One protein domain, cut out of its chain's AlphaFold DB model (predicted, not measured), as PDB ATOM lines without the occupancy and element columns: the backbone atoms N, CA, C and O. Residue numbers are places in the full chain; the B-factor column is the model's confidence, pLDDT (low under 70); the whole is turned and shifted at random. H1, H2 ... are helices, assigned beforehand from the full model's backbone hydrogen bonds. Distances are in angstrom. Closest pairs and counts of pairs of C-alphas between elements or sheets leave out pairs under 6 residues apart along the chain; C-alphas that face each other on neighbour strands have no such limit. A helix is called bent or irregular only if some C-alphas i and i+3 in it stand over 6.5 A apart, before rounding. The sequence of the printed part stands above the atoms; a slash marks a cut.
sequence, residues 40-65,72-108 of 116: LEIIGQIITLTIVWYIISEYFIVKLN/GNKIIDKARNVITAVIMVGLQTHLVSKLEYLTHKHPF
ATOM      1  N   LEU A  40     -34.270 -10.559  -2.541       86.56
ATOM      2  CA  LEU A  40     -35.554 -10.844  -1.896       86.56
ATOM      3  C   LEU A  40     -35.652 -10.180  -0.521       86.56
ATOM      4  O   LEU A  40     -36.707  -9.637  -0.194       86.56
ATOM      5  N   GLU A  41     -34.564 -10.153   0.245       88.69
ATOM      6  CA  GLU A  41     -34.503  -9.443   1.519       88.69
ATOM      7  C   GLU A  41     -34.693  -7.930   1.349       88.69
ATOM      8  O   GLU A  41     -35.478  -7.335   2.084       88.69
ATOM      9  N   ILE A  42     -34.057  -7.305   0.347       89.62
ATOM     10  CA  ILE A  42     -34.261  -5.882   0.011       89.62
ATOM     11  C   ILE A  42     -35.733  -5.607  -0.310       89.62
ATOM     12  O   ILE A  42     -36.324  -4.663   0.220       89.62
ATOM     13  N   ILE A  43     -36.347  -6.428  -1.166       89.75
ATOM     14  CA  ILE A  43     -37.758  -6.277  -1.544       89.75
ATOM     15  C   ILE A  43     -38.657  -6.443  -0.312       89.75
ATOM     16  O   ILE A  43     -39.539  -5.614  -0.074       89.75
ATOM     17  N   GLY A  44     -38.413  -7.474   0.500       90.44
ATOM     18  CA  GLY A  44     -39.137  -7.722   1.745       90.44
ATOM     19  C   GLY A  44     -39.010  -6.564   2.735       90.44
ATOM     20  O   GLY A  44     -40.008  -6.152   3.337       90.44
ATOM     21  N   GLN A  45     -37.819  -5.976   2.846       89.06
ATOM     22  CA  GLN A  45     -37.553  -4.818   3.692       89.06
ATOM     23  C   GLN A  45     -38.310  -3.576   3.219       89.06
ATOM     24  O   GLN A  45     -38.985  -2.939   4.026       89.06
ATOM     25  N   ILE A  46     -38.301  -3.266   1.919       89.31
ATOM     26  CA  ILE A  46     -39.053  -2.130   1.354       89.31
ATOM     27  C   ILE A  46     -40.564  -2.293   1.581       89.31
ATOM     28  O   ILE A  46     -41.241  -1.341   1.985       89.31
ATOM     29  N   ILE A  47     -41.105  -3.496   1.366       91.62
ATOM     30  CA  ILE A  47     -42.533  -3.780   1.574       91.62
ATOM     31  C   ILE A  47     -42.898  -3.622   3.052       91.62
ATOM     32  O   ILE A  47     -43.866  -2.936   3.384       91.62
ATOM     33  N   THR A  48     -42.104  -4.205   3.950       89.69
ATOM     34  CA  THR A  48     -42.347  -4.136   5.397       89.69
ATOM     35  C   THR A  48     -42.281  -2.701   5.905       89.69
ATOM     36  O   THR A  48     -43.188  -2.264   6.612       89.69
ATOM     37  N   LEU A  49     -41.263  -1.936   5.493       88.00
ATOM     38  CA  LEU A  49     -41.144  -0.513   5.815       88.00
ATOM     39  C   LEU A  49     -42.375   0.270   5.352       88.00
ATOM     40  O   LEU A  49     -42.896   1.090   6.104       88.00
ATOM     41  N   THR A  50     -42.877  -0.019   4.149       88.75
ATOM     42  CA  THR A  50     -44.079   0.624   3.604       88.75
ATOM     43  C   THR A  50     -45.319   0.325   4.451       88.75
ATOM     44  O   THR A  50     -46.048   1.246   4.822       88.75
ATOM     45  N   ILE A  51     -45.548  -0.946   4.798       90.31
ATOM     46  CA  ILE A  51     -46.706  -1.373   5.600       90.31
ATOM     47  C   ILE A  51     -46.647  -0.762   7.000       90.31
ATOM     48  O   ILE A  51     -47.633  -0.199   7.481       90.31
ATOM     49  N   VAL A  52     -45.491  -0.839   7.654       88.50
ATOM     50  CA  VAL A  52     -45.330  -0.307   9.007       88.50
ATOM     51  C   VAL A  52     -45.479   1.208   9.008       88.50
ATOM     52  O   VAL A  52     -46.176   1.753   9.864       88.50
ATOM     53  N   TRP A  53     -44.902   1.894   8.019       86.62
ATOM     54  CA  TRP A  53     -45.069   3.334   7.872       86.62
ATOM     55  C   TRP A  53     -46.539   3.729   7.697       86.62
ATOM     56  O   TRP A  53     -47.007   4.650   8.369       86.62
ATOM     57  N   TYR A  54     -47.288   3.004   6.860       88.31
ATOM     58  CA  TYR A  54     -48.725   3.221   6.689       88.31
ATOM     59  C   TYR A  54     -49.478   3.094   8.020       88.31
ATOM     60  O   TYR A  54     -50.253   3.982   8.374       88.31
ATOM     61  N   ILE A  55     -49.197   2.047   8.803       87.12
ATOM     62  CA  ILE A  55     -49.823   1.845  10.116       87.12
ATOM     63  C   ILE A  55     -49.468   2.990  11.073       87.12
ATOM     64  O   ILE A  55     -50.360   3.553  11.700       87.12
ATOM     65  N   ILE A  56     -48.197   3.385  11.181       86.38
ATOM     66  CA  ILE A  56     -47.792   4.483  12.075       86.38
ATOM     67  C   ILE A  56     -48.465   5.796  11.657       86.38
ATOM     68  O   ILE A  56     -49.034   6.496  12.498       86.38
ATOM     69  N   SER A  57     -48.425   6.123  10.364       83.88
ATOM     70  CA  SER A  57     -48.984   7.363   9.828       83.88
ATOM     71  C   SER A  57     -50.500   7.430  10.021       83.88
ATOM     72  O   SER A  57     -51.004   8.362  10.649       83.88
ATOM     73  N   GLU A  58     -51.237   6.431   9.541       80.69
ATOM     74  CA  GLU A  58     -52.702   6.463   9.546       80.69
ATOM     75  C   GLU A  58     -53.293   6.126  10.914       80.69
ATOM     76  O   GLU A  58     -54.263   6.741  11.356       80.69
ATOM     77  N   TYR A  59     -52.718   5.159  11.630       81.50
ATOM     78  CA  TYR A  59     -53.299   4.714  12.891       81.50
ATOM     79  C   TYR A  59     -52.856   5.572  14.069       81.50
ATOM     80  O   TYR A  59     -53.682   5.912  14.915       81.50
ATOM     81  N   PHE A  60     -51.569   5.916  14.155       81.44
ATOM     82  CA  PHE A  60     -51.034   6.593  15.333       81.44
ATOM     83  C   PHE A  60     -51.062   8.113  15.174       81.44
ATOM     84  O   PHE A  60     -51.621   8.822  16.011       81.44
ATOM     85  N   ILE A  61     -50.504   8.622  14.075       82.38
ATOM     86  CA  ILE A  61     -50.317  10.063  13.878       82.38
ATOM     87  C   ILE A  61     -51.647  10.765  13.601       82.38
ATOM     88  O   ILE A  61     -51.956  11.758  14.261       82.38
ATOM     89  N   VAL A  62     -52.457  10.260  12.666       84.56
ATOM     90  CA  VAL A  62     -53.758  10.879  12.359       84.56
ATOM     91  C   VAL A  62     -54.669  10.853  13.587       84.56
ATOM     92  O   VAL A  62     -55.223  11.886  13.951       84.56
ATOM     93  N   LYS A  63     -54.770   9.728  14.311       87.25
ATOM     94  CA  LYS A  63     -55.588   9.677  15.537       87.25
ATOM     95  C   LYS A  63     -55.093  10.627  16.625       87.25
ATOM     96  O   LYS A  63     -55.920  11.280  17.262       87.25
ATOM     97  N   LEU A  64     -53.778  10.738  16.833       87.38
ATOM     98  CA  LEU A  64     -53.224  11.676  17.810       87.38
ATOM     99  C   LEU A  64     -53.526  13.129  17.423       87.38
ATOM    100  O   LEU A  64     -53.967  13.914  18.265       87.38
ATOM    101  N   ASN A  65     -53.331  13.482  16.150       87.31
ATOM    102  CA  ASN A  65     -53.651  14.811  15.636       87.31
ATOM    103  C   ASN A  65     -55.146  15.129  15.780       87.31
ATOM    104  O   ASN A  65     -55.479  16.225  16.236       87.31
ATOM    105  N   GLY A  72     -54.908  19.336  10.045       82.31
ATOM    106  CA  GLY A  72     -54.671  20.375   9.045       82.31
ATOM    107  C   GLY A  72     -53.675  21.452   9.489       82.31
ATOM    108  O   GLY A  72     -53.546  22.485   8.827       82.31
ATOM    109  N   ASN A  73     -52.970  21.255  10.609       89.62
ATOM    110  CA  ASN A  73     -51.955  22.195  11.055       89.62
ATOM    111  C   ASN A  73     -50.658  22.022  10.245       89.62
ATOM    112  O   ASN A  73     -49.861  21.119  10.473       89.62
ATOM    113  N   LYS A  74     -50.372  22.977   9.358       89.19
ATOM    114  CA  LYS A  74     -49.177  22.934   8.497       89.19
ATOM    115  C   LYS A  74     -47.848  22.802   9.254       89.19
ATOM    116  O   LYS A  74     -46.882  22.295   8.689       89.19
ATOM    117  N   ILE A  75     -47.763  23.285  10.498       89.50
ATOM    118  CA  ILE A  75     -46.540  23.190  11.307       89.50
ATOM    119  C   ILE A  75     -46.330  21.744  11.759       89.50
ATOM    120  O   ILE A  75     -45.212  21.244  11.636       89.50
ATOM    121  N   ILE A  76     -47.382  21.063  12.232       88.19
ATOM    122  CA  ILE A  76     -47.250  19.667  12.671       88.19
ATOM    123  C   ILE A  76     -46.953  18.744  11.490       88.19
ATOM    124  O   ILE A  76     -46.104  17.866  11.614       88.19
ATOM    125  N   ASP A  77     -47.563  18.999  10.330       87.56
ATOM    126  CA  ASP A  77     -47.320  18.212   9.118       87.56
ATOM    127  C   ASP A  77     -45.865  18.337   8.649       87.56
ATOM    128  O   ASP A  77     -45.220  17.338   8.329       87.56
ATOM    129  N   LYS A  78     -45.310  19.557   8.666       90.12
ATOM    130  CA  LYS A  78     -43.892  19.786   8.353       90.12
ATOM    131  C   LYS A  78     -42.970  19.122   9.369       90.12
ATOM    132  O   LYS A  78     -42.031  18.442   8.965       90.12
ATOM    133  N   ALA A  79     -43.234  19.302  10.666       88.56
ATOM    134  CA  ALA A  79     -42.429  18.698  11.725       88.56
ATOM    135  C   ALA A  79     -42.411  17.170  11.598       88.56
ATOM    136  O   ALA A  79     -41.342  16.568  11.626       88.56
ATOM    137  N   ARG A  80     -43.579  16.559  11.367       86.00
ATOM    138  CA  ARG A  80     -43.709  15.128  11.097       86.00
ATOM    139  C   ARG A  80     -42.837  14.710   9.923       86.00
ATOM    140  O   ARG A  80     -42.025  13.815  10.089       86.00
ATOM    141  N   ASN A  81     -42.976  15.356   8.767       87.62
ATOM    142  CA  ASN A  81     -42.240  14.956   7.568       87.62
ATOM    143  C   ASN A  81     -40.718  15.015   7.777       87.62
ATOM    144  O   ASN A  81     -40.010  14.119   7.330       87.62
ATOM    145  N   VAL A  82     -40.220  16.034   8.489       89.62
ATOM    146  CA  VAL A  82     -38.792  16.141   8.835       89.62
ATOM    147  C   VAL A  82     -38.367  15.009   9.768       89.62
ATOM    148  O   VAL A  82     -37.379  14.337   9.489       89.62
ATOM    149  N   ILE A  83     -39.117  14.761  10.845       87.62
ATOM    150  CA  ILE A  83     -38.812  13.690  11.807       87.62
ATOM    151  C   ILE A  83     -38.818  12.326  11.114       87.62
ATOM    152  O   ILE A  83     -37.890  11.541  11.291       87.62
ATOM    153  N   THR A  84     -39.827  12.063  10.286       84.94
ATOM    154  CA  THR A  84     -39.922  10.847   9.481       84.94
ATOM    155  C   THR A  84     -38.718  10.685   8.576       84.94
ATOM    156  O   THR A  84     -38.134   9.611   8.558       84.94
ATOM    157  N   ALA A  85     -38.332  11.730   7.839       86.19
ATOM    158  CA  ALA A  85     -37.187  11.657   6.941       86.19
ATOM    159  C   ALA A  85     -35.903  11.311   7.709       86.19
ATOM    160  O   ALA A  85     -35.199  10.384   7.324       86.19
ATOM    161  N   VAL A  86     -35.641  11.991   8.829       85.12
ATOM    162  CA  VAL A  86     -34.452  11.740   9.659       85.12
ATOM    163  C   VAL A  86     -34.429  10.302  10.179       85.12
ATOM    164  O   VAL A  86     -33.414   9.621  10.056       85.12
ATOM    165  N   ILE A  87     -35.545   9.820  10.727       81.44
ATOM    166  CA  ILE A  87     -35.598   8.489  11.340       81.44
ATOM    167  C   ILE A  87     -35.572   7.385  10.279       81.44
ATOM    168  O   ILE A  87     -34.856   6.405  10.446       81.44
ATOM    169  N   MET A  88     -36.284   7.550   9.160       78.69
ATOM    170  CA  MET A  88     -36.287   6.566   8.072       78.69
ATOM    171  C   MET A  88     -34.929   6.470   7.376       78.69
ATOM    172  O   MET A  88     -34.547   5.375   6.985       78.69
ATOM    173  N   VAL A  89     -34.185   7.572   7.242       79.69
ATOM    174  CA  VAL A  89     -32.806   7.527   6.727       79.69
ATOM    175  C   VAL A  89     -31.894   6.772   7.694       79.69
ATOM    176  O   VAL A  89     -31.135   5.911   7.261       79.69
ATOM    177  N   GLY A  90     -32.005   7.036   9.001       74.00
ATOM    178  CA  GLY A  90     -31.238   6.307  10.016       74.00
ATOM    179  C   GLY A  90     -31.544   4.805  10.058       74.00
ATOM    180  O   GLY A  90     -30.662   4.018  10.366       74.00
ATOM    181  N   LEU A  91     -32.770   4.416   9.700       73.88
ATOM    182  CA  LEU A  91     -33.257   3.035   9.698       73.88
ATOM    183  C   LEU A  91     -32.783   2.197   8.500       73.88
ATOM    184  O   LEU A  91     -32.926   0.982   8.485       73.88
ATOM    185  N   GLN A  92     -32.289   2.833   7.442       79.69
ATOM    186  CA  GLN A  92     -32.001   2.141   6.186       79.69
ATOM    187  C   GLN A  92     -30.551   1.656   6.089       79.69
ATOM    188  O   GLN A  92     -30.117   1.311   4.999       79.69
ATOM    189  N   THR A  93     -29.784   1.591   7.179       82.31
ATOM    190  CA  THR A  93     -28.362   1.187   7.156       82.31
ATOM    191  C   THR A  93     -28.161  -0.207   6.550       82.31
ATOM    192  O   THR A  93     -27.332  -0.371   5.649       82.31
ATOM    193  N   HIS A  94     -28.953  -1.200   6.971       84.44
ATOM    194  CA  HIS A  94     -28.900  -2.562   6.425       84.44
ATOM    195  C   HIS A  94     -29.360  -2.604   4.960       84.44
ATOM    196  O   HIS A  94     -28.706  -3.226   4.122       84.44
ATOM    197  N   LEU A  95     -30.434  -1.881   4.632       85.38
ATOM    198  CA  LEU A  95     -30.969  -1.793   3.271       85.38
ATOM    199  C   LEU A  95     -29.958  -1.158   2.305       85.38
ATOM    200  O   LEU A  95     -29.704  -1.696   1.230       85.38
ATOM    201  N   VAL A  96     -29.364  -0.029   2.702       87.38
ATOM    202  CA  VAL A  96     -28.341   0.703   1.945       87.38
ATOM    203  C   VAL A  96     -27.127  -0.187   1.723       87.38
ATOM    204  O   VAL A  96     -26.666  -0.288   0.592       87.38
ATOM    205  N   SER A  97     -26.671  -0.906   2.751       86.25
ATOM    206  CA  SER A  97     -25.532  -1.824   2.630       86.25
ATOM    207  C   SER A  97     -25.800  -2.952   1.623       86.25
ATOM    208  O   SER A  97     -24.946  -3.263   0.792       86.25
ATOM    209  N   LYS A  98     -27.001  -3.549   1.651       87.31
ATOM    210  CA  LYS A  98     -27.408  -4.606   0.707       87.31
ATOM    211  C   LYS A  98     -27.553  -4.076  -0.723       87.31
ATOM    212  O   LYS A  98     -27.080  -4.712  -1.667       87.31
ATOM    213  N   LEU A  99     -28.146  -2.892  -0.889       85.69
ATOM    214  CA  LEU A  99     -28.252  -2.211  -2.182       85.69
ATOM    215  C   LEU A  99     -26.877  -1.850  -2.748       85.69
ATOM    216  O   LEU A  99     -26.630  -2.080  -3.929       85.69
ATOM    217  N   GLU A 100     -25.974  -1.324  -1.924       85.06
ATOM    218  CA  GLU A 100     -24.614  -0.971  -2.324       85.06
ATOM    219  C   GLU A 100     -23.817  -2.210  -2.741       85.06
ATOM    220  O   GLU A 100     -23.139  -2.180  -3.767       85.06
ATOM    221  N   TYR A 101     -23.954  -3.319  -2.007       85.25
ATOM    222  CA  TYR A 101     -23.335  -4.593  -2.360       85.25
ATOM    223  C   TYR A 101     -23.838  -5.132  -3.700       85.25
ATOM    224  O   TYR A 101     -23.025  -5.472  -4.565       85.25
ATOM    225  N   LEU A 102     -25.159  -5.169  -3.914       81.44
ATOM    226  CA  LEU A 102     -25.714  -5.574  -5.206       81.44
ATOM    227  C   LEU A 102     -25.292  -4.616  -6.319       81.44
ATOM    228  O   LEU A 102     -24.958  -5.077  -7.401       81.44
ATOM    229  N   THR A 103     -25.241  -3.310  -6.065       76.50
ATOM    230  CA  THR A 103     -24.825  -2.305  -7.058       76.50
ATOM    231  C   THR A 103     -23.336  -2.407  -7.400       76.50
ATOM    232  O   THR A 103     -22.956  -2.156  -8.537       76.50
ATOM    233  N   HIS A 104     -22.487  -2.822  -6.456       74.06
ATOM    234  CA  HIS A 104     -21.071  -3.090  -6.719       74.06
ATOM    235  C   HIS A 104     -20.836  -4.442  -7.416       74.06
ATOM    236  O   HIS A 104     -19.886  -4.563  -8.190       74.06
ATOM    237  N   LYS A 105     -21.671  -5.464  -7.165       65.81
ATOM    238  CA  LYS A 105     -21.571  -6.789  -7.813       65.81
ATOM    239  C   LYS A 105     -22.293  -6.888  -9.166       65.81
ATOM    240  O   LYS A 105     -21.860  -7.671 -10.008       65.81
ATOM    241  N   HIS A 106     -23.378  -6.144  -9.386       53.47
ATOM    242  CA  HIS A 106     -24.113  -6.074 -10.655       53.47
ATOM    243  C   HIS A 106     -23.756  -4.795 -11.433       53.47
ATOM    244  O   HIS A 106     -23.621  -3.731 -10.841       53.47
ATOM    245  N   PRO A 107     -23.649  -4.847 -12.773       48.28
ATOM    246  CA  PRO A 107     -23.144  -3.751 -13.588       48.28
ATOM    247  C   PRO A 107     -24.219  -2.678 -13.828       48.28
ATOM    248  O   PRO A 107     -24.625  -2.442 -14.960       48.28
ATOM    249  N   PHE A 108     -24.645  -1.949 -12.796       49.31
ATOM    250  CA  PHE A 108     -25.305  -0.645 -12.991       49.31
ATOM    251  C   PHE A 108     -24.289   0.474 -13.302       49.31
ATOM    252  O   PHE A 108     -24.595   1.660 -13.225       49.31
TER     253      PHE A 108
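What this domain is: This is residues 40 to 65 and 72 to 108 of the 116 residues of an uncharacterized protein of viral metagenome (UniProt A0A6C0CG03). One long helix, H1, has a broken row of two shorter helices, H2 and H3, running back along it, with a marked turn in direction at the two residues between H2 and H3. The two rows are only loosely joined: the first part of H3 packs on the beginning of H1, H2 runs beside H1 at a wider spacing, and residues 100 to 108 stick out past the beginning of H1 and add to the length. The printed part has 63 residues with three named helices, in the order H1, H2, H3, and no named strand; the class is all helix. The whole is loose, with a radius of gyration of the C-alphas of 15.1 A, and the C-alphas span 46 by 19 by 16 A, a rod in outline.

How they stand to each other: H1, residues 40 to 65, touches H3, residues 93 to 105, with 4 pairs of C-alphas within 8 A. The closest C-alphas of the two are those of Ile 42 and Leu 95, 6.2 A apart. H1 touches H3 with residues 42 to 45 alone, and H3 touches H1 with residues 95 to 99 alone. The lines of H1 and H3 stand at a shallow tilt of 30 degrees, and the two run opposite ways; their centres are 21.6 A apart. H2, residues 74 to 90, touches no helix, but H1 and H2 are near each other, with 9 pairs of C-alphas within 10 A and no pair within 8 A. H2 and H3 meet only through their link. In H2 and H3 every O i to N i+4 pair is within hydrogen-bond range; in H1 20 of 22 are.

Where its parts are: H1 is the longest helix, with 26 residues from Leu 40, C-alpha at (-35.554, -10.844, -1.896), to Asn 65, C-alpha at (-53.651, 14.811, 15.636), a length of 36.0 A. It is neither bent nor irregular, but only just: C-alphas 59 and 62 are 6.2 A apart. H2 has 17 residues, from Lys 74 to Gly 90, and measures 24.5 A from first to last C-alpha. H3 has 13 residues, from Thr 93 to Lys 105, and measures 18.3 A; its last C-alpha is at (-21.571, -6.789, -7.813).

The domain as a whole: The two C-alphas farthest apart are those of Asn 65 and Pro 107, at 46.1 A. Residues 66 to 71 are not printed, and C-alphas 65 and 72 are 8.7 A apart across this cut, which lies in the link from H1 to H2. The link from H2 to H3 is tight, with 2 residues. Residues 100 to 108, of which 100 to 105 belong to H3, stand free; the body without them spans 38 by 19 by 11 A. The mean pLDDT of the printed part is 83.5, and residues 105 to 108 are under 70.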